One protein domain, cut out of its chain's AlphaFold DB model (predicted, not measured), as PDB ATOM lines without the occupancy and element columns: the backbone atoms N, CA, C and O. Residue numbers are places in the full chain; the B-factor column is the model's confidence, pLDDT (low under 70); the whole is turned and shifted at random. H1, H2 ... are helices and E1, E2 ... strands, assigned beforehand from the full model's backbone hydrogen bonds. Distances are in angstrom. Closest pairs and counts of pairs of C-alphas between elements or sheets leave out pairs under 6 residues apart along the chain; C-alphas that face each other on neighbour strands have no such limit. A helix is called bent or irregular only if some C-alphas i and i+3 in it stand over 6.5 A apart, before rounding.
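Overview. This is residues 36 to 197 of the 202 residues of an uncharacterized protein of Mycolicibacterium sp. TY81 (UniProt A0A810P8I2). A twisted sheet of six strands runs through the middle of the domain with helices over both faces, H4, H5 and H6 on one and H1 and H2 on the other, while H3 packs by the edge strand E2. Long loops at residues 107 to 119 and 159 to 172 reach toward opposite ends of the longest axis, and residues 111 to 116 stick out. The 162 printed residues have six named helices and six named strands, in the order H1 E1 H2 H3 E2 H4 E3 H5 E4 H6 E5 E6; the class is mixed, helices and strands. The sheet is mixed, in the order E2 E1 E3 E4 E6 E5. The whole is compact, with a radius of gyration of the C-alphas of 15.2 A and spans of 46 by 32 by 28 A.

Along the chain. H1, residues 36 to 53, begins at C-alpha 36 (114.357, 164.046, 172.647) and is 25.6 A long. E1 is residues 58 to 64, 19.9 A; H2 73 to 78; H3 81 to 86; E2 89 to 91; H4 97 to 106, 14.1 A. E3, residues 120 to 128, is 26.8 A long and begins at C-alpha 120 (91.269, 154.465, 180.437). H5 is residues 129 to 145, 22.9 A, and irregular: C-alphas 134 and 137 are 7.8 A apart, with a kink of 67 degrees near residue 136. E4 is residues 153 to 158, 16.3 A; H6 173 to 178; E5 183 to 185; E6 193 to 197, ending at C-alpha 197 (106.424, 150.190, 180.935).

Arrangement. E2, E1, E3 and E4 are parallel neighbours in turn, with N 90 and O 60 at 2.8 A, N 61 and O 122 at 2.8 A, and N 154 and O 123 at 2.8 A. E6 is antiparallel to E4, with N 155 and O 196 at 2.8 A, and makes a hairpin with E5, with N 184 and O 195 at 2.9 A. E3, H5, E4 is a strand-helix-strand unit, two parallel neighbour strands with a helix between them along the chain, and its crossover is right-handed. H4 runs along the strands at a height over the sheet of 7.9 A. H4 and H5 touch, closest at the C-alphas of Glu 98 and Ala 135, 4.2 A, at a shallow tilt of 21 degrees, the same way. On the opposite face, H1 touches H2 with residues 37 to 41 alone, closest at the C-alphas of Val 37 and Val 73, 5.7 A. Every O i to N i+4 pair is within hydrogen-bond range in H1, H2, H3, H4 and H6, and 11 of 13 in H5.

Size, cuts and confidence. The C-alphas farthest apart, of Lys 115 and Ala 162, are 47.7 A apart. The printed part has no cut; the links H4 to E3 and E4 to H6 are long. The mean pLDDT of the printed part is 87.2, with residues 185 to 197 under 70.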
ATOM      1  N   GLY A  36     114.820 165.082 171.712       82.75
ATOM      2  CA  GLY A  36     114.357 164.046 172.647       82.75
ATOM      3  C   GLY A  36     113.067 164.432 173.383       82.75
ATOM      4  O   GLY A  36     112.116 163.657 173.409       82.75
ATOM      5  N   VAL A  37     112.983 165.669 173.885       86.25
ATOM      6  CA  VAL A  37     111.756 166.164 174.531       86.25
ATOM      7  C   VAL A  37     110.587 166.257 173.546       86.25
ATOM      8  O   VAL A  37     109.487 165.831 173.876       86.25
ATOM      9  N   GLN A  38     110.814 166.702 172.305       89.12
ATOM     10  CA  GLN A  38     109.760 166.755 171.280       89.12
ATOM     11  C   GLN A  38     109.243 165.364 170.905       89.12
ATOM     12  O   GLN A  38     108.051 165.202 170.646       89.12
ATOM     13  N   ALA A  39     110.113 164.352 170.923       89.50
ATOM     14  CA  ALA A  39     109.715 162.969 170.705       89.50
ATOM     15  C   ALA A  39     108.769 162.458 171.805       89.50
ATOM     16  O   ALA A  39     107.846 161.712 171.487       89.50
ATOM     17  N   ILE A  40     108.930 162.900 173.061       90.19
ATOM     18  CA  ILE A  40     108.007 162.568 174.162       90.19
ATOM     19  C   ILE A  40     106.613 163.142 173.886       90.19
ATOM     20  O   ILE A  40     105.626 162.414 173.955       90.19
ATOM     21  N   ALA A  41     106.520 164.423 173.514       92.00
ATOM     22  CA  ALA A  41     105.239 165.032 173.146       92.00
ATOM     23  C   ALA A  41     104.594 164.321 171.948       92.00
ATOM     24  O   ALA A  41     103.426 163.939 172.008       92.00
ATOM     25  N   ARG A  42     105.367 164.071 170.884       91.88
ATOM     26  CA  ARG A  42     104.875 163.364 169.695       91.88
ATOM     27  C   ARG A  42     104.399 161.946 170.015       91.88
ATOM     28  O   ARG A  42     103.382 161.524 169.477       91.88
ATOM     29  N   MET A  43     105.087 161.222 170.894       92.56
ATOM     30  CA  MET A  43     104.673 159.883 171.315       92.56
ATOM     31  C   MET A  43     103.263 159.893 171.921       92.56
ATOM     32  O   MET A  43     102.457 159.040 171.564       92.56
ATOM     33  N   MET A  44     102.942 160.862 172.785       94.00
ATOM     34  CA  MET A  44     101.607 160.960 173.395       94.00
ATOM     35  C   MET A  44     100.521 161.239 172.353       94.00
ATOM     36  O   MET A  44      99.466 160.610 172.376       94.00
ATOM     37  N   VAL A  45     100.810 162.117 171.389       94.38
ATOM     38  CA  VAL A  45      99.898 162.407 170.276       94.38
ATOM     39  C   VAL A  45      99.638 161.162 169.423       94.38
ATOM     40  O   VAL A  45      98.489 160.809 169.160       94.38
ATOM     41  N   GLU A  46     100.694 160.458 169.011       93.00
ATOM     42  CA  GLU A  46     100.561 159.243 168.198       93.00
ATOM     43  C   GLU A  46      99.834 158.125 168.944       93.00
ATOM     44  O   GLU A  46      99.040 157.395 168.346       93.00
ATOM     45  N   GLN A  47     100.068 158.005 170.252       94.06
ATOM     46  CA  GLN A  47      99.376 157.038 171.088       94.06
ATOM     47  C   GLN A  47      97.873 157.339 171.163       94.06
ATOM     48  O   GLN A  47      97.067 156.443 170.917       94.06
ATOM     49  N   HIS A  48      97.486 158.598 171.388       95.50
ATOM     50  CA  HIS A  48      96.078 158.994 171.384       95.50
ATOM     51  C   HIS A  48      95.404 158.698 170.033       95.50
ATOM     52  O   HIS A  48      94.341 158.078 169.978       95.50
ATOM     53  N   VAL A  49      96.051 159.048 168.915       95.31
ATOM     54  CA  VAL A  49      95.515 158.744 167.577       95.31
ATOM     55  C   VAL A  49      95.422 157.238 167.325       95.31
ATOM     56  O   VAL A  49      94.462 156.774 166.701       95.31
ATOM     57  N   ARG A  50      96.384 156.449 167.811       94.25
ATOM     58  CA  ARG A  50      96.331 154.982 167.745       94.25
ATOM     59  C   ARG A  50      95.122 154.434 168.502       94.25
ATOM     60  O   ARG A  50      94.450 153.550 167.971       94.25
ATOM     61  N   ASP A  51      94.832 154.950 169.692       95.44
ATOM     62  CA  ASP A  51      93.686 154.508 170.489       95.44
ATOM     63  C   ASP A  51      92.352 154.899 169.848       95.44
ATOM     64  O   ASP A  51      91.475 154.039 169.722       95.44
ATOM     65  N   LEU A  52      92.238 156.117 169.303       95.75
ATOM     66  CA  LEU A  52      91.059 156.533 168.537       95.75
ATOM     67  C   LEU A  52      90.813 155.632 167.321       95.75
ATOM     68  O   LEU A  52      89.680 155.216 167.074       95.75
ATOM     69  N   ARG A  53      91.867 155.269 166.577       95.62
ATOM     70  CA  ARG A  53      91.769 154.321 165.447       95.62
ATOM     71  C   ARG A  53      91.329 152.926 165.887       95.62
ATOM     72  O   ARG A  53      90.712 152.212 165.103       95.62
ATOM     73  N   ALA A  54      91.634 152.543 167.124       94.94
ATOM     74  CA  ALA A  54      91.174 151.302 167.732       94.94
ATOM     75  C   ALA A  54      89.780 151.424 168.385       94.94
ATOM     76  O   ALA A  54      89.329 150.473 169.025       94.94
ATOM     77  N   GLY A  55      89.102 152.570 168.241       96.25
ATOM     78  CA  GLY A  55      87.773 152.819 168.800       96.25
ATOM     79  C   GLY A  55      87.754 153.018 170.316       96.25
ATOM     80  O   GLY A  55      86.699 152.861 170.925       96.25
ATOM     81  N   ARG A  56      88.901 153.327 170.934       95.06
ATOM     82  CA  ARG A  56      89.022 153.604 172.369       95.06
ATOM     83  C   ARG A  56      89.270 155.087 172.598       95.06
ATOM     84  O   ARG A  56      90.078 155.698 171.903       95.06
ATOM     85  N   ARG A  57      88.634 155.652 173.616       95.44
ATOM     86  CA  ARG A  57      88.892 157.018 174.067       95.44
ATOM     87  C   ARG A  57      89.754 156.990 175.326       95.44
ATOM     88  O   ARG A  57      89.228 156.973 176.436       95.44
ATOM     89  N   VAL A  58      91.070 156.962 175.147       95.81
ATOM     90  CA  VAL A  58      92.056 156.913 176.238       95.81
ATOM     91  C   VAL A  58      92.715 158.284 176.391       95.81
ATOM     92  O   VAL A  58      93.189 158.858 175.409       95.81
ATOM     93  N   ALA A  59      92.725 158.810 177.616       96.44
ATOM     94  CA  ALA A  59      93.422 160.053 177.947       96.44
ATOM     95  C   ALA A  59      94.868 159.772 178.373       96.44
ATOM     96  O   ALA A  59      95.191 158.663 178.804       96.44
ATOM     97  N   THR A  60      95.728 160.788 178.315       97.69
ATOM     98  CA  THR A  60      97.088 160.707 178.867       97.69
ATOM     99  C   THR A  60      97.237 161.686 180.025       97.69
ATOM    100  O   THR A  60      96.996 162.878 179.861       97.69
ATOM    101  N   PHE A  61      97.658 161.205 181.191       97.62
ATOM    102  CA  PHE A  61      98.013 162.040 182.336       97.62
ATOM    103  C   PHE A  61      99.529 162.058 182.516       97.62
ATOM    104  O   PHE A  61     100.154 161.009 182.645       97.62
ATOM    105  N   VAL A  62     100.123 163.249 182.548       98.12
ATOM    106  CA  VAL A  62     101.574 163.441 182.606       98.12
ATOM    107  C   VAL A  62     101.938 164.230 183.853       98.12
ATOM    108  O   VAL A  62     101.419 165.326 184.074       98.12
ATOM    109  N   SER A  63     102.877 163.710 184.640       98.19
ATOM    110  CA  SER A  63     103.467 164.433 185.765       98.19
ATOM    111  C   SER A  63     104.920 164.027 185.968       98.19
ATOM    112  O   SER A  63     105.306 162.897 185.701       98.19
ATOM    113  N   GLY A  64     105.748 164.939 186.450       96.38
ATOM    114  CA  GLY A  64     107.156 164.655 186.687       96.38
ATOM    115  C   GLY A  64     107.870 165.825 187.325       96.38
ATOM    116  O   GLY A  64     107.261 166.859 187.603       96.38
ATOM    117  N   TYR A  65     109.163 165.640 187.559       95.06
ATOM    118  CA  TYR A  65     110.026 166.685 188.088       95.06
ATOM    119  C   TYR A  65     111.223 166.909 187.171       95.06
ATOM    120  O   TYR A  65     111.823 165.970 186.642       95.06
ATOM    121  N   GLN A  66     111.558 168.179 186.969       89.31
ATOM    122  CA  GLN A  66     112.586 168.581 186.023       89.31
ATOM    123  C   GLN A  66     113.980 168.158 186.473       89.31
ATOM    124  O   GLN A  66     114.398 168.369 187.608       89.31
ATOM    125  N   GLY A  67     114.755 167.657 185.520       85.56
ATOM    126  CA  GLY A  67     116.177 167.400 185.675       85.56
ATOM    127  C   GLY A  67     116.763 167.019 184.328       85.56
ATOM    128  O   GLY A  67     116.066 166.434 183.507       85.56
ATOM    129  N   SER A  68     118.021 167.371 184.060       81.62
ATOM    130  CA  SER A  68     118.704 166.935 182.830       81.62
ATOM    131  C   SER A  68     118.687 165.404 182.723       81.62
ATOM    132  O   SER A  68     118.913 164.765 183.755       81.62
ATOM    133  N   PRO A  69     118.451 164.802 181.541       78.44
ATOM    134  CA  PRO A  69     118.193 165.404 180.217       78.44
ATOM    135  C   PRO A  69     116.734 165.843 179.950       78.44
ATOM    136  O   PRO A  69     116.419 166.392 178.897       78.44
ATOM    137  N   LEU A  70     115.821 165.641 180.900       84.25
ATOM    138  CA  LEU A  70     114.378 165.896 180.769       84.25
ATOM    139  C   LEU A  70     113.946 167.312 181.192       84.25
ATOM    140  O   LEU A  70     112.760 167.631 181.187       84.25
ATOM    141  N   GLY A  71     114.885 168.207 181.511       85.56
ATOM    142  CA  GLY A  71     114.584 169.559 182.007       85.56
ATOM    143  C   GLY A  71     113.786 170.442 181.036       85.56
ATOM    144  O   GLY A  71     113.208 171.444 181.443       85.56
ATOM    145  N   GLY A  72     113.729 170.083 179.750       89.31
ATOM    146  CA  GLY A  72     112.935 170.792 178.744       89.31
ATOM    147  C   GLY A  72     111.461 170.375 178.662       89.31
ATOM    148  O   GLY A  72     110.715 171.034 177.935       89.31
ATOM    149  N   VAL A  73     111.039 169.311 179.359       92.69
ATOM    150  CA  VAL A  73     109.703 168.709 179.193       92.69
ATOM    151  C   VAL A  73     108.591 169.686 179.576       92.69
ATOM    152  O   VAL A  73     107.764 169.996 178.722       92.69
ATOM    153  N   ASP A  74     108.589 170.251 180.789       94.19
ATOM    154  CA  ASP A  74     107.486 171.121 181.230       94.19
ATOM    155  C   ASP A  74     107.373 172.359 180.345       94.19
ATOM    156  O   ASP A  74     106.282 172.711 179.913       94.19
ATOM    157  N   LYS A  75     108.505 173.011 180.037       93.81
ATOM    158  CA  LYS A  75     108.518 174.212 179.191       93.81
ATOM    159  C   LYS A  75     107.894 173.923 177.830       93.81
ATOM    160  O   LYS A  75     107.168 174.757 177.296       93.81
ATOM    161  N   MET A  76     108.204 172.760 177.265       93.56
ATOM    162  CA  MET A  76     107.654 172.333 175.990       93.56
ATOM    163  C   MET A  76     106.149 172.060 176.099       93.56
ATOM    164  O   MET A  76     105.399 172.617 175.304       93.56
ATOM    165  N   LEU A  77     105.704 171.263 177.077       95.19
ATOM    166  CA  LEU A  77     104.288 170.911 177.249       95.19
ATOM    167  C   LEU A  77     103.423 172.145 177.549       95.19
ATOM    168  O   LEU A  77     102.392 172.346 176.911       95.19
ATOM    169  N   LEU A  78     103.888 173.035 178.429       95.31
ATOM    170  CA  LEU A  78     103.226 174.313 178.721       95.31
ATOM    171  C   LEU A  78     103.166 175.243 177.500       95.31
ATOM    172  O   LEU A  78     102.288 176.098 177.422       95.31
ATOM    173  N   GLY A  79     104.084 175.085 176.545       94.94
ATOM    174  CA  GLY A  79     104.125 175.859 175.306       94.94
ATOM    175  C   GLY A  79     103.178 175.368 174.205       94.94
ATOM    176  O   GLY A  79     103.089 176.029 173.173       94.94
ATOM    177  N   MET A  80     102.482 174.237 174.385       94.56
ATOM    178  CA  MET A  80     101.612 173.632 173.361       94.56
ATOM    179  C   MET A  80     100.198 173.259 173.862       94.56
ATOM    180  O   MET A  80      99.705 172.175 173.549       94.56
ATOM    181  N   PRO A  81      99.489 174.138 174.601       95.25
ATOM    182  CA  PRO A  81      98.223 173.793 175.261       95.25
ATOM    183  C   PRO A  81      97.126 173.308 174.298       95.25
ATOM    184  O   PRO A  81      96.329 172.445 174.663       95.25
ATOM    185  N   ASN A  82      97.106 173.825 173.066       95.50
ATOM    186  CA  ASN A  82      96.142 173.417 172.042       95.50
ATOM    187  C   ASN A  82      96.358 171.961 171.615       95.50
ATOM    188  O   ASN A  82      95.400 171.204 171.574       95.50
ATOM    189  N   VAL A  83      97.616 171.563 171.383       95.19
ATOM    190  CA  VAL A  83      97.977 170.180 171.028       95.19
ATOM    191  C   VAL A  83      97.614 169.230 172.168       95.19
ATOM    192  O   VAL A  83      97.054 168.166 171.929       95.19
ATOM    193  N   LEU A  84      97.887 169.620 173.419       96.81
ATOM    194  CA  LEU A  84      97.535 168.795 174.578       96.81
ATOM    195  C   LEU A  84      96.018 168.613 174.705       96.81
ATOM    196  O   LEU A  84      95.549 167.502 174.924       96.81
ATOM    197  N   THR A  85      95.256 169.690 174.515       97.12
ATOM    198  CA  THR A  85      93.790 169.659 174.596       97.12
ATOM    199  C   THR A  85      93.173 168.847 173.456       97.12
ATOM    200  O   THR A  85      92.240 168.088 173.691       97.12
ATOM    201  N   GLU A  86      93.696 168.975 172.234       96.25
ATOM    202  CA  GLU A  86      93.229 168.223 171.061       96.25
ATOM    203  C   GLU A  86      93.398 166.706 171.225       96.25
ATOM    204  O   GLU A  86      92.597 165.937 170.697       96.25
ATOM    205  N   HIS A  87      94.412 166.275 171.978       97.12
ATOM    206  CA  HIS A  87      94.767 164.865 172.144       97.12
ATOM    207  C   HIS A  87      94.479 164.303 173.546       97.12
ATOM    208  O   HIS A  87      95.101 163.319 173.947       97.12
ATOM    209  N   ASP A  88      93.556 164.917 174.299       97.38
ATOM    210  CA  ASP A  88      93.165 164.497 175.657       97.38
ATOM    211  C   ASP A  88      94.391 164.258 176.585       97.38
ATOM    212  O   ASP A  88      94.440 163.307 177.375       97.38
ATOM    213  N   VAL A  89      95.411 165.123 176.486       97.88
ATOM    214  CA  VAL A  89      96.614 165.097 177.330       97.88
ATOM    215  C   VAL A  89      96.488 166.124 178.450       97.88
ATOM    216  O   VAL A  89      96.383 167.328 178.218       97.88
ATOM    217  N   VAL A  90      96.571 165.655 179.692       97.50
ATOM    218  CA  VAL A  90      96.588 166.492 180.891       97.50
ATOM    219  C   VAL A  90      97.997 166.501 181.463       97.50
ATOM    220  O   VAL A  90      98.495 165.472 181.916       97.50
ATOM    221  N   PHE A  91      98.635 167.670 181.462       97.88
ATOM    222  CA  PHE A  91      99.939 167.863 182.084       97.88
ATOM    223  C   PHE A  91      99.804 168.610 183.414       97.88
ATOM    224  O   PHE A  91      99.346 169.752 183.444       97.88
ATOM    225  N   THR A  92     100.259 167.974 184.494       97.31
ATOM    226  CA  THR A  92     100.349 168.574 185.828       97.31
ATOM    227  C   THR A  92     101.790 168.461 186.324       97.31
ATOM    228  O   THR A  92     102.210 167.359 186.691       97.31
ATOM    229  N   PRO A  93     102.571 169.557 186.358       95.38
ATOM    230  CA  PRO A  93     103.947 169.505 186.841       95.38
ATOM    231  C   PRO A  93     103.981 169.070 188.309       95.38
ATOM    232  O   PRO A  93     103.179 169.525 189.130       95.38
ATOM    233  N   GLY A  94     104.907 168.174 188.641       94.75
ATOM    234  CA  GLY A  94     105.123 167.739 190.012       94.75
ATOM    235  C   GLY A  94     105.893 168.790 190.804       94.75
ATOM    236  O   GLY A  94     106.778 169.460 190.279       94.75
ATOM    237  N   PHE A  95     105.601 168.908 192.099       93.75
ATOM    238  CA  PHE A  95     106.450 169.692 193.004       93.75
ATOM    239  C   PHE A  95     107.737 168.940 193.386       93.75
ATOM    240  O   PHE A  95     108.740 169.554 193.734       93.75
ATOM    241  N   ASN A  96     107.693 167.608 193.338       95.00
ATOM    242  CA  ASN A  96     108.828 166.701 193.457       95.00
ATOM    243  C   ASN A  96     108.485 165.369 192.760       95.00
ATOM    244  O   ASN A  96     107.360 165.171 192.288       95.00
ATOM    245  N   GLU A  97     109.448 164.454 192.708       95.56
ATOM    246  CA  GLU A  97     109.327 163.165 192.022       95.56
ATOM    247  C   GLU A  97     108.278 162.231 192.629       95.56
ATOM    248  O   GLU A  97     107.542 161.571 191.895       95.56
ATOM    249  N   GLU A  98     108.192 162.200 193.959       95.88
ATOM    250  CA  GLU A  98     107.279 161.342 194.718       95.88
ATOM    251  C   GLU A  98     105.817 161.771 194.533       95.88
ATOM    252  O   GLU A  98     104.946 160.940 194.275       95.88
ATOM    253  N   LEU A  99     105.539 163.076 194.589       96.88
ATOM    254  CA  LEU A  99     104.212 163.638 194.339       96.88
ATOM    255  C   LEU A  99     103.793 163.448 192.881       96.88
ATOM    256  O   LEU A  99     102.634 163.123 192.618       96.88
ATOM    257  N   ALA A 100     104.726 163.603 191.938       97.50
ATOM    258  CA  ALA A 100     104.468 163.279 190.538       97.50
ATOM    259  C   ALA A 100     104.118 161.794 190.358       97.50
ATOM    260  O   ALA A 100     103.115 161.474 189.721       97.50
ATOM    261  N   ALA A 101     104.897 160.886 190.957       97.06
ATOM    262  CA  ALA A 101     104.652 159.444 190.884       97.06
ATOM    263  C   ALA A 101     103.307 159.069 191.516       97.06
ATOM    264  O   ALA A 101     102.531 158.319 190.929       97.06
ATOM    265  N   THR A 102     102.987 159.659 192.668       96.31
ATOM    266  CA  THR A 102     101.707 159.459 193.362       96.31
ATOM    267  C   THR A 102     100.529 159.959 192.526       96.31
ATOM    268  O   THR A 102      99.497 159.296 192.456       96.31
ATOM    269  N   SER A 103     100.679 161.095 191.840       96.69
ATOM    270  CA  SER A 103      99.645 161.630 190.942       96.69
ATOM    271  C   SER A 103      99.415 160.706 189.744       96.69
ATOM    272  O   SER A 103      98.272 160.417 189.389       96.69
ATOM    273  N   VAL A 104     100.500 160.200 189.148       96.94
ATOM    274  CA  VAL A 104     100.435 159.224 188.052       96.94
ATOM    275  C   VAL A 104      99.768 157.935 188.518       96.94
ATOM    276  O   VAL A 104      98.860 157.460 187.846       96.94
ATOM    277  N   TRP A 105     100.129 157.406 189.685       94.94
ATOM    278  CA  TRP A 105      99.468 156.236 190.263       94.94
ATOM    279  C   TRP A 105      97.976 156.483 190.526       94.94
ATOM    280  O   TRP A 105      97.138 155.673 190.132       94.94
ATOM    281  N   GLY A 106      97.619 157.634 191.099       93.19
ATOM    282  CA  GLY A 106      96.225 158.007 191.342       93.19
ATOM    283  C   GLY A 106      95.385 158.038 190.063       93.19
ATOM    284  O   GLY A 106      94.228 157.625 190.086       93.19
ATOM    285  N   SER A 107      95.979 158.427 188.927       93.50
ATOM    286  CA  SER A 107      95.304 158.419 187.619       93.50
ATOM    287  C   SER A 107      94.896 157.023 187.125       93.50
ATOM    288  O   SER A 107      94.077 156.909 186.217       93.50
ATOM    289  N   GLN A 108      95.457 155.963 187.714       92.62
ATOM    290  CA  GLN A 108      95.201 154.573 187.330       92.62
ATOM    291  C   GLN A 108      94.021 153.940 188.069       92.62
ATOM    292  O   GLN A 108      93.585 152.852 187.700       92.62
ATOM    293  N   THR A 109      93.517 154.604 189.109       87.44
ATOM    294  CA  THR A 109      92.437 154.086 189.952       87.44
ATOM    295  C   THR A 109      91.093 154.639 189.494       87.44
ATOM    296  O   THR A 109      90.960 155.838 189.242       87.44
ATOM    297  N   ASP A 110      90.074 153.783 189.428       82.00
ATOM    298  CA  ASP A 110      88.710 154.227 189.146       82.00
ATOM    299  C   ASP A 110      88.183 155.131 190.267       82.00
ATOM    300  O   ASP A 110      88.377 154.878 191.458       82.00
ATOM    301  N   LEU A 111      87.476 156.195 189.884       76.50
ATOM    302  CA  LEU A 111      86.868 157.107 190.844       76.50
ATOM    303  C   LEU A 111      85.752 156.379 191.620       76.50
ATOM    304  O   LEU A 111      84.793 155.921 190.997       76.50
ATOM    305  N   PRO A 112      85.799 156.333 192.969       71.88
ATOM    306  CA  PRO A 112      84.748 155.703 193.779       71.88
ATOM    307  C   PRO A 112      83.376 156.365 193.601       71.88
ATOM    308  O   PRO A 112      82.338 155.740 193.802       71.88
ATOM    309  N   ALA A 113      83.380 157.650 193.238       73.88
ATOM    310  CA  ALA A 113      82.202 158.446 192.950       73.88
ATOM    311  C   ALA A 113      82.450 159.277 191.686       73.88
ATOM    312  O   ALA A 113      83.385 160.072 191.627       73.88
ATOM    313  N   GLY A 114      81.601 159.099 190.675       74.94
ATOM    314  CA  GLY A 114      81.686 159.818 189.406       74.94
ATOM    315  C   GLY A 114      81.449 158.909 188.207       74.94
ATOM    316  O   GLY A 114      81.386 157.688 188.328       74.94
ATOM    317  N   LYS A 115      81.293 159.519 187.032       80.94
ATOM    318  CA  LYS A 115      81.241 158.800 185.759       80.94
ATOM    319  C   LYS A 115      82.580 158.983 185.055       80.94
ATOM    320  O   LYS A 115      82.982 160.121 184.818       80.94
ATOM    321  N   ALA A 116      83.236 157.879 184.707       86.44
ATOM    322  CA  ALA A 116      84.430 157.916 183.874       86.44
ATOM    323  C   ALA A 116      84.118 158.625 182.544       86.44
ATOM    324  O   ALA A 116      83.114 158.336 181.887       86.44
ATOM    325  N   THR A 117      84.959 159.587 182.173       90.06
ATOM    326  CA  THR A 117      84.836 160.351 180.920       90.06
ATOM    327  C   THR A 117      85.594 159.703 179.761       90.06
ATOM    328  O   THR A 117      85.328 160.028 178.604       90.06
ATOM    329  N   HIS A 118      86.502 158.780 180.080       93.12
ATOM    330  CA  HIS A 118      87.408 158.085 179.169       93.12
ATOM    331  C   HIS A 118      87.399 156.586 179.484       93.12
ATOM    332  O   HIS A 118      87.066 156.179 180.597       93.12
ATOM    333  N   ASP A 119      87.778 155.770 178.503       93.00
ATOM    334  CA  ASP A 119      87.872 154.316 178.633       93.00
ATOM    335  C   ASP A 119      89.049 153.866 179.505       93.00
ATOM    336  O   ASP A 119      89.043 152.740 179.995       93.00
ATOM    337  N   GLY A 120      90.063 154.716 179.660       93.06
ATOM    338  CA  GLY A 120      91.269 154.465 180.437       93.06
ATOM    339  C   GLY A 120      92.187 155.685 180.446       93.06
ATOM    340  O   GLY A 120      91.920 156.679 179.761       93.06
ATOM    341  N   VAL A 121      93.267 155.595 181.219       94.12
ATOM    342  CA  VAL A 121      94.271 156.659 181.344       94.12
ATOM    343  C   VAL A 121      95.668 156.070 181.229       94.12
ATOM    344  O   VAL A 121      96.047 155.220 182.033       94.12
ATOM    345  N   ILE A 122      96.442 156.553 180.261       96.25
ATOM    346  CA  ILE A 122      97.885 156.318 180.200       96.25
ATOM    347  C   ILE A 122      98.551 157.285 181.172       96.25
ATOM    348  O   ILE A 122      98.431 158.500 181.020       96.25
ATOM    349  N   GLY A 123      99.250 156.758 182.170       96.56
ATOM    350  CA  GLY A 123     100.073 157.565 183.062       96.56
ATOM    351  C   GLY A 123     101.482 157.736 182.503       96.56
ATOM    352  O   GLY A 123     102.109 156.755 182.121       96.56
ATOM    353  N   VAL A 124     102.013 158.955 182.478       97.19
ATOM    354  CA  VAL A 124     103.409 159.227 182.116       97.19
ATOM    355  C   VAL A 124     104.092 159.928 183.276       97.19
ATOM    356  O   VAL A 124     103.741 161.054 183.630       97.19
ATOM    357  N   TRP A 125     105.087 159.260 183.851       97.06
ATOM    358  CA  TRP A 125     105.970 159.830 184.857       97.06
ATOM    359  C   TRP A 125     107.320 160.189 184.242       97.06
ATOM    360  O   TRP A 125     107.835 159.427 183.425       97.06
ATOM    361  N   TYR A 126     107.929 161.305 184.645       95.19
ATOM    362  CA  TYR A 126     109.322 161.596 184.297       95.19
ATOM    363  C   TYR A 126     110.137 162.140 185.469       95.19
ATOM    364  O   TYR A 126     109.647 162.910 186.297       95.19
ATOM    365  N   GLY A 127     111.415 161.773 185.501       93.06
ATOM    366  CA  GLY A 127     112.351 162.227 186.521       93.06
ATOM    367  C   GLY A 127     113.783 161.802 186.222       93.06
ATOM    368  O   GLY A 127     114.039 160.984 185.339       93.06
ATOM    369  N   LYS A 128     114.740 162.374 186.954       89.75
ATOM    370  CA  LYS A 128     116.146 161.946 186.893       89.75
ATOM    371  C   LYS A 128     116.346 160.652 187.688       89.75
ATOM    372  O   LYS A 128     115.546 160.364 188.572       89.75
ATOM    373  N   GLY A 129     117.448 159.936 187.462       87.81
ATOM    374  CA  GLY A 129     117.780 158.714 188.210       87.81
ATOM    375  C   GLY A 129     117.658 158.821 189.745       87.81
ATOM    376  O   GLY A 129     116.881 158.071 190.325       87.81
ATOM    377  N   PRO A 130     118.264 159.815 190.433       88.81
ATOM    378  CA  PRO A 130     118.060 160.003 191.882       88.81
ATOM    379  C   PRO A 130     116.602 160.295 192.276       88.81
ATOM    380  O   PRO A 130     116.188 160.104 193.418       88.81
ATOM    381  N   GLY A 131     115.815 160.788 191.324       90.31
ATOM    382  CA  GLY A 131     114.380 160.975 191.446       90.31
ATOM    383  C   GLY A 131     113.601 159.663 191.517       90.31
ATOM    384  O   GLY A 131     112.605 159.596 192.233       90.31
ATOM    385  N   VAL A 132     114.083 158.609 190.848       92.38
ATOM    386  CA  VAL A 132     113.551 157.243 190.995       92.38
ATOM    387  C   VAL A 132     113.741 156.775 192.430       92.38
ATOM    388  O   VAL A 132     112.777 156.323 193.042       92.38
ATOM    389  N   ASP A 133     114.933 156.973 193.001       91.31
ATOM    390  CA  ASP A 133     115.204 156.600 194.392       91.31
ATOM    391  C   ASP A 133     114.246 157.322 195.356       91.31
ATOM    392  O   ASP A 133     113.661 156.689 196.239       91.31
ATOM    393  N   ARG A 134     114.001 158.624 195.139       93.12
ATOM    394  CA  ARG A 134     113.033 159.428 195.915       93.12
ATOM    395  C   ARG A 134     111.586 158.955 195.749       93.12
ATOM    396  O   ARG A 134     110.832 158.991 196.712       93.12
ATOM    397  N   ALA A 135     111.200 158.513 194.554       95.88
ATOM    398  CA  ALA A 135     109.840 158.072 194.240       95.88
ATOM    399  C   ALA A 135     109.596 156.569 194.482       95.88
ATOM    400  O   ALA A 135     108.491 156.085 194.237       95.88
ATOM    401  N   THR A 136     110.603 155.825 194.959       94.75
ATOM    402  CA  THR A 136     110.586 154.354 195.068       94.75
ATOM    403  C   THR A 136     109.343 153.809 195.760       94.75
ATOM    404  O   THR A 136     108.799 152.799 195.317       94.75
ATOM    405  N   ASP A 137     108.889 154.447 196.842       94.75
ATOM    406  CA  ASP A 137     107.719 153.978 197.585       94.75
ATOM    407  C   ASP A 137     106.446 154.054 196.732       94.75
ATOM    408  O   ASP A 137     105.781 153.039 196.523       94.75
ATOM    409  N   ALA A 138     106.166 155.214 196.130       94.19
ATOM    410  CA  ALA A 138     105.027 155.397 195.233       94.19
ATOM    411  C   ALA A 138     105.085 154.449 194.021       94.19
ATOM    412  O   ALA A 138     104.076 153.848 193.656       94.19
ATOM    413  N   LEU A 139     106.269 154.261 193.427       94.62
ATOM    414  CA  LEU A 139     106.460 153.348 192.295       94.62
ATOM    415  C   LEU A 139     106.247 151.879 192.685       94.62
ATOM    416  O   LEU A 139     105.636 151.123 191.931       94.62
ATOM    417  N   ARG A 140     106.708 151.473 193.875       93.81
ATOM    418  CA  ARG A 140     106.477 150.128 194.418       93.81
ATOM    419  C   ARG A 140     104.988 149.868 194.596       93.81
ATOM    420  O   ARG A 140     104.504 148.826 194.158       93.81
ATOM    421  N   HIS A 141     104.272 150.810 195.205       91.31
ATOM    422  CA  HIS A 141     102.831 150.697 195.384       91.31
ATOM    423  C   HIS A 141     102.120 150.638 194.028       91.31
ATOM    424  O   HIS A 141     101.362 149.702 193.793       91.31
ATOM    425  N   ALA A 142     102.431 151.536 193.093       91.50
ATOM    426  CA  ALA A 142     101.844 151.509 191.755       91.50
ATOM    427  C   ALA A 142     102.035 150.151 191.052       91.50
ATOM    428  O   ALA A 142     101.082 149.599 190.507       91.50
ATOM    429  N   ASN A 143     103.237 149.565 191.123       90.81
ATOM    430  CA  ASN A 143     103.495 148.263 190.508       90.81
ATOM    431  C   ASN A 143     102.752 147.111 191.211       90.81
ATOM    432  O   ASN A 143     102.305 146.173 190.557       90.81
ATOM    433  N   MET A 144     102.591 147.177 192.538       88.94
ATOM    434  CA  MET A 144     101.889 146.147 193.317       88.94
ATOM    435  C   MET A 144     100.363 146.210 193.177       88.94
ATOM    436  O   MET A 144      99.718 145.167 193.103       88.94
ATOM    437  N   TYR A 145      99.784 147.412 193.164       89.06
ATOM    438  CA  TYR A 145      98.337 147.617 193.031       89.06
ATOM    439  C   TYR A 145      97.857 147.518 191.580       89.06
ATOM    440  O   TYR A 145      96.667 147.312 191.340       89.06
ATOM    441  N   GLY A 146      98.781 147.610 190.625       87.62
ATOM    442  CA  GLY A 146      98.489 147.540 189.207       87.62
ATOM    443  C   GLY A 146      98.075 148.886 188.621       87.62
ATOM    444  O   GLY A 146      97.943 149.905 189.298       87.62
ATOM    445  N   VAL A 147      97.894 148.863 187.308       89.12
ATOM    446  CA  VAL A 147      97.609 150.029 186.470       89.12
ATOM    447  C   VAL A 147      96.307 149.810 185.706       89.12
ATOM    448  O   VAL A 147      95.812 148.683 185.618       89.12
ATOM    449  N   ASN A 148      95.751 150.873 185.123       84.81
ATOM    450  CA  ASN A 148      94.525 150.758 184.347       84.81
ATOM    451  C   ASN A 148      94.747 149.798 183.158       84.81
ATOM    452  O   ASN A 148      95.674 150.018 182.373       84.81
ATOM    453  N   PRO A 149      93.896 148.773 182.959       84.81
ATOM    454  CA  PRO A 149      94.117 147.740 181.944       84.81
ATOM    455  C   PRO A 149      94.062 148.263 180.501       84.81
ATOM    456  O   PRO A 149      94.473 147.565 179.579       84.81
ATOM    457  N   ARG A 150      93.534 149.472 180.287       86.94
ATOM    458  CA  ARG A 150      93.417 150.118 178.974       86.94
ATOM    459  C   ARG A 150      94.387 151.287 178.783       86.94
ATOM    460  O   ARG A 150      94.334 151.915 177.731       86.94
ATOM    461  N   GLY A 151      95.236 151.586 179.769       84.06
ATOM    462  CA  GLY A 151      96.169 152.713 179.714       84.06
ATOM    463  C   GLY A 151      97.602 152.339 180.086       84.06
ATOM    464  O   GLY A 151      98.520 152.534 179.294       84.06
ATOM    465  N   GLY A 152      97.802 151.743 181.257       90.81
ATOM    466  CA  GLY A 152      99.141 151.455 181.765       90.81
ATOM    467  C   GLY A 152      99.917 152.707 182.185       90.81
ATOM    468  O   GLY A 152      99.423 153.836 182.112       90.81
ATOM    469  N   VAL A 153     101.153 152.504 182.648       93.75
ATOM    470  CA  VAL A 153     102.046 153.599 183.058       93.75
ATOM    471  C   VAL A 153     103.393 153.491 182.357       93.75
ATOM    472  O   VAL A 153     103.996 152.421 182.307       93.75
ATOM    473  N   LEU A 154     103.880 154.625 181.858       94.31
ATOM    474  CA  LEU A 154     105.210 154.799 181.305       94.31
ATOM    475  C   LEU A 154     106.060 155.677 182.227       94.31
ATOM    476  O   LEU A 154     105.686 156.811 182.517       94.31
ATOM    477  N   LEU A 155     107.228 155.187 182.636       94.44
ATOM    478  CA  LEU A 155     108.232 155.982 183.330       94.44
ATOM    479  C   LEU A 155     109.335 156.366 182.343       94.44
ATOM    480  O   LEU A 155     109.867 155.521 181.623       94.44
ATOM    481  N   LEU A 156     109.662 157.653 182.318       93.38
ATOM    482  CA  LEU A 156     110.737 158.244 181.535       93.38
ATOM    483  C   LEU A 156     111.851 158.657 182.490       93.38
ATOM    484  O   LEU A 156     111.734 159.666 183.191       93.38
ATOM    485  N   VAL A 157     112.923 157.870 182.529       91.81
ATOM    486  CA  VAL A 157     114.027 158.112 183.458       91.81
ATOM    487  C   VAL A 157     115.208 158.734 182.736       91.81
ATOM    488  O   VAL A 157     115.725 158.195 181.759       91.81
ATOM    489  N   GLY A 158     115.623 159.896 183.224       88.69
ATOM    490  CA  GLY A 158     116.827 160.581 182.793       88.69
ATOM    491  C   GLY A 158     118.036 160.112 183.593       88.69
ATOM    492  O   GLY A 158     118.327 160.680 184.648       88.69
ATOM    493  N   ASP A 159     118.732 159.088 183.111       85.88
ATOM    494  CA  ASP A 159     119.945 158.594 183.762       85.88
ATOM    495  C   ASP A 159     121.187 159.395 183.357       85.88
ATOM    496  O   ASP A 159     121.287 159.954 182.264       85.88
ATOM    497  N   ASP A 160     122.163 159.437 184.264       82.31
ATOM    498  CA  ASP A 160     123.455 160.092 184.052       82.31
ATOM    499  C   ASP A 160     124.576 159.199 184.611       82.31
ATOM    500  O   ASP A 160     125.095 159.448 185.708       82.31
ATOM    501  N   PRO A 161     124.951 158.129 183.884       80.12
ATOM    502  CA  PRO A 161     125.938 157.152 184.350       80.12
ATOM    503  C   PRO A 161     127.348 157.739 184.496       80.12
ATOM    504  O   PRO A 161     128.184 157.185 185.204       80.12
ATOM    505  N   ALA A 162     127.624 158.850 183.809       78.38
ATOM    506  CA  ALA A 162     128.917 159.527 183.810       78.38
ATOM    507  C   ALA A 162     128.965 160.743 184.754       78.38
ATOM    508  O   ALA A 162     129.986 161.427 184.793       78.38
ATOM    509  N   SER A 163     127.885 161.029 185.494       78.88
ATOM    510  CA  SER A 163     127.763 162.204 186.372       78.88
ATOM    511  C   SER A 163     128.083 163.531 185.684       78.88
ATOM    512  O   SER A 163     128.662 164.429 186.294       78.88
ATOM    513  N   LYS A 164     127.729 163.687 184.407       75.44
ATOM    514  CA  LYS A 164     127.995 164.933 183.665       75.44
ATOM    515  C   LYS A 164     127.230 166.121 184.258       75.44
ATOM    516  O   LYS A 164     127.669 167.263 184.178       75.44
ATOM    517  N   SER A 165     126.071 165.835 184.837       73.12
ATOM    518  CA  SER A 165     125.091 166.784 185.362       73.12
ATOM    519  C   SER A 165     124.543 166.379 186.740       73.12
ATOM    520  O   SER A 165     123.659 167.050 187.274       73.12
ATOM    521  N   SER A 166     124.999 165.254 187.299       75.06
ATOM    522  CA  SER A 166     124.649 164.739 188.630       75.06
ATOM    523  C   SER A 166     125.825 164.842 189.593       75.06
ATOM    524  O   SER A 166     126.976 164.725 189.192       75.06
ATOM    525  N   THR A 167     125.534 164.952 190.891       74.69
ATOM    526  CA  THR A 167     126.557 164.831 191.944       74.69
ATOM    527  C   THR A 167     127.121 163.408 192.045       74.69
ATOM    528  O   THR A 167     128.270 163.228 192.439       74.69
ATOM    529  N   VAL A 168     126.322 162.394 191.693       78.38
ATOM    530  CA  VAL A 168     126.693 160.972 191.742       78.38
ATOM    531  C   VAL A 168     126.240 160.240 190.474       78.38
ATOM    532  O   VAL A 168     125.230 160.648 189.888       78.38
ATOM    533  N   PRO A 169     126.941 159.166 190.059       80.50
ATOM    534  CA  PRO A 169     126.516 158.364 188.919       80.50
ATOM    535  C   PRO A 169     125.157 157.740 189.207       80.50
ATOM    536  O   PRO A 169     124.961 157.186 190.289       80.50
ATOM    537  N   ALA A 170     124.241 157.809 188.247       80.50
ATOM    538  CA  ALA A 170     122.915 157.221 188.387       80.50
ATOM    539  C   ALA A 170     122.613 156.298 187.203       80.50
ATOM    540  O   ALA A 170     122.723 156.717 186.049       80.50
ATOM    541  N   VAL A 171     122.263 155.050 187.531       85.81
ATOM    542  CA  VAL A 171     121.760 154.023 186.610       85.81
ATOM    543  C   VAL A 171     120.564 153.362 187.285       85.81
ATOM    544  O   VAL A 171     120.727 152.618 188.256       85.81
ATOM    545  N   SER A 172     119.372 153.657 186.792       88.25
ATOM    546  CA  SER A 172     118.106 153.326 187.442       88.25
ATOM    547  C   SER A 172     117.627 151.908 187.149       88.25
ATOM    548  O   SER A 172     116.819 151.377 187.910       88.25
ATOM    549  N   GLU A 173     118.182 151.255 186.122       88.25
ATOM    550  CA  GLU A 173     117.829 149.894 185.696       88.25
ATOM    551  C   GLU A 173     117.752 148.896 186.866       88.25
ATOM    552  O   GLU A 173     116.791 148.139 186.992       88.25
ATOM    553  N   ARG A 174     118.734 148.908 187.780       87.50
ATOM    554  CA  ARG A 174     118.749 147.978 188.928       87.50
ATOM    555  C   ARG A 174     117.683 148.312 189.964       87.50
ATOM    556  O   ARG A 174     117.087 147.395 190.529       87.50
ATOM    557  N   SER A 175     117.455 149.599 190.220       90.56
ATOM    558  CA  SER A 175     116.413 150.056 191.140       90.56
ATOM    559  C   SER A 175     115.036 149.648 190.614       90.56
ATOM    560  O   SER A 175     114.242 149.064 191.347       90.56
ATOM    561  N   LEU A 176     114.786 149.847 189.320       92.00
ATOM    562  CA  LEU A 176     113.536 149.467 188.659       92.00
ATOM    563  C   LEU A 176     113.349 147.947 188.584       92.00
ATOM    564  O   LEU A 176     112.261 147.448 188.878       92.00
ATOM    565  N   ALA A 177     114.415 147.192 188.310       90.81
ATOM    566  CA  ALA A 177     114.385 145.732 188.361       90.81
ATOM    567  C   ALA A 177     114.020 145.212 189.763       90.81
ATOM    568  O   ALA A 177     113.223 144.283 189.889       90.81
ATOM    569  N   ALA A 178     114.529 145.840 190.829       91.31
ATOM    570  CA  ALA A 178     114.170 145.502 192.209       91.31
ATOM    571  C   ALA A 178     112.710 145.844 192.562       91.31
ATOM    572  O   ALA A 178     112.152 145.292 193.516       91.31
ATOM    573  N   LEU A 179     112.084 146.743 191.801       91.56
ATOM    574  CA  LEU A 179     110.654 147.037 191.875       91.56
ATOM    575  C   LEU A 179     109.807 146.101 191.007       91.56
ATOM    576  O   LEU A 179     108.586 146.137 191.123       91.56
ATOM    577  N   GLY A 180     110.422 145.257 190.173       89.50
ATOM    578  CA  GLY A 180     109.721 144.409 189.209       89.50
ATOM    579  C   GLY A 180     109.137 145.194 188.035       89.50
ATOM    580  O   GLY A 180     108.164 144.742 187.434       89.50
ATOM    581  N   ILE A 181     109.688 146.373 187.736       91.62
ATOM    582  CA  ILE A 181     109.234 147.224 186.637       91.62
ATOM    583  C   ILE A 181     110.152 146.975 185.426       91.62
ATOM    584  O   ILE A 181     111.371 147.110 185.559       91.62
ATOM    585  N   PRO A 182     109.618 146.581 184.255       87.94
ATOM    586  CA  PRO A 182     110.440 146.217 183.111       87.94
ATOM    587  C   PRO A 182     110.971 147.450 182.375       87.94
ATOM    588  O   PRO A 182     110.256 148.420 182.116       87.94
ATOM    589  N   VAL A 183     112.234 147.349 181.983       84.75
ATOM    590  CA  VAL A 183     113.035 148.433 181.419       84.75
ATOM    591  C   VAL A 183     113.227 148.237 179.918       84.75
ATOM    592  O   VAL A 183     113.626 147.158 179.476       84.75
ATOM    593  N   LEU A 184     113.000 149.291 179.129       79.94
ATOM    594  CA  LEU A 184     113.432 149.373 177.735       79.94
ATOM    595  C   LEU A 184     114.479 150.483 177.595       79.94
ATOM    596  O   LEU A 184     114.212 151.663 177.829       79.94
ATOM    597  N   PHE A 185     115.675 150.099 177.156       63.19
ATOM    598  CA  PHE A 185     116.777 151.027 176.930       63.19
ATOM    599  C   PHE A 185     116.886 151.403 175.448       63.19
ATOM    600  O   PHE A 185     116.841 150.529 174.575       63.19
ATOM    601  N   ARG A 186     117.081 152.693 175.134       53.78
ATOM    602  CA  ARG A 186     117.341 153.148 173.759       53.78
ATOM    603  C   ARG A 186     118.791 153.608 173.592       53.78
ATOM    604  O   ARG A 186     119.220 154.578 174.194       53.78
ATOM    605  N   LEU A 187     119.523 152.930 172.705       38.59
ATOM    606  CA  LEU A 187     120.972 153.082 172.474       38.59
ATOM    607  C   LEU A 187     121.408 154.308 171.639       38.59
ATOM    608  O   LEU A 187     122.569 154.384 171.250       38.59
ATOM    609  N   PHE A 188     120.525 155.257 171.320       35.00
ATOM    610  CA  PHE A 188     120.820 156.291 170.315       35.00
ATOM    611  C   PHE A 188     120.718 157.723 170.851       35.00
ATOM    612  O   PHE A 188     119.933 158.497 170.324       35.00
ATOM    613  N   THR A 189     121.515 158.053 171.872       39.28
ATOM    614  CA  THR A 189     122.138 159.371 172.147       39.28
ATOM    615  C   THR A 189     123.049 159.237 173.376       39.28
ATOM    616  O   THR A 189     122.796 158.394 174.229       39.28
ATOM    617  N   ASP A 190     124.087 160.072 173.507       39.88
ATOM    618  CA  ASP A 190     125.014 160.114 174.667       39.88
ATOM    619  C   ASP A 190     124.348 160.475 176.019       39.88
ATOM    620  O   ASP A 190     125.018 160.542 177.056       39.88
ATOM    621  N   GLU A 191     123.034 160.710 176.001       43.38
ATOM    622  CA  GLU A 191     122.140 160.902 177.140       43.38
ATOM    623  C   GLU A 191     120.982 159.903 176.973       43.38
ATOM    624  O   GLU A 191     120.213 159.990 176.011       43.38
ATOM    625  N   GLY A 192     120.916 158.891 177.841       43.75
ATOM    626  CA  GLY A 192     119.922 157.820 177.765       43.75
ATOM    627  C   GLY A 192     118.620 158.239 178.441       43.75
ATOM    628  O   GLY A 192     118.616 158.559 179.627       43.75
ATOM    629  N   VAL A 193     117.514 158.231 177.694       46.50
ATOM    630  CA  VAL A 193     116.166 158.221 178.278       46.50
ATOM    631  C   VAL A 193     115.715 156.770 178.333       46.50
ATOM    632  O   VAL A 193     115.595 156.113 177.295       46.50
ATOM    633  N   GLU A 194     115.490 156.273 179.540       49.50
ATOM    634  CA  GLU A 194     114.952 154.940 179.775       49.50
ATOM    635  C   GLU A 194     113.424 154.989 179.698       49.50
ATOM    636  O   GLU A 194     112.793 155.849 180.315       49.50
ATOM    637  N   VAL A 195     112.837 154.094 178.905       50.53
ATOM    638  CA  VAL A 195     111.390 153.982 178.694       50.53
ATOM    639  C   VAL A 195     110.943 152.725 179.422       50.53
ATOM    640  O   VAL A 195     111.307 151.616 179.048       50.53
ATOM    641  N   VAL A 196     110.175 152.882 180.486       54.44
ATOM    642  CA  VAL A 196     109.877 151.793 181.416       54.44
ATOM    643  C   VAL A 196     108.364 151.606 181.449       54.44
ATOM    644  O   VAL A 196     107.639 152.530 181.802       54.44
ATOM    645  N   GLY A 197     107.864 150.441 181.040       42.59
ATOM    646  CA  GLY A 197     106.424 150.190 180.935       42.59
ATOM    647  C   GLY A 197     105.905 149.351 182.097       42.59
ATOM    648  O   GLY A 197     106.187 148.162 182.154       42.59
TER     649      GLY A 197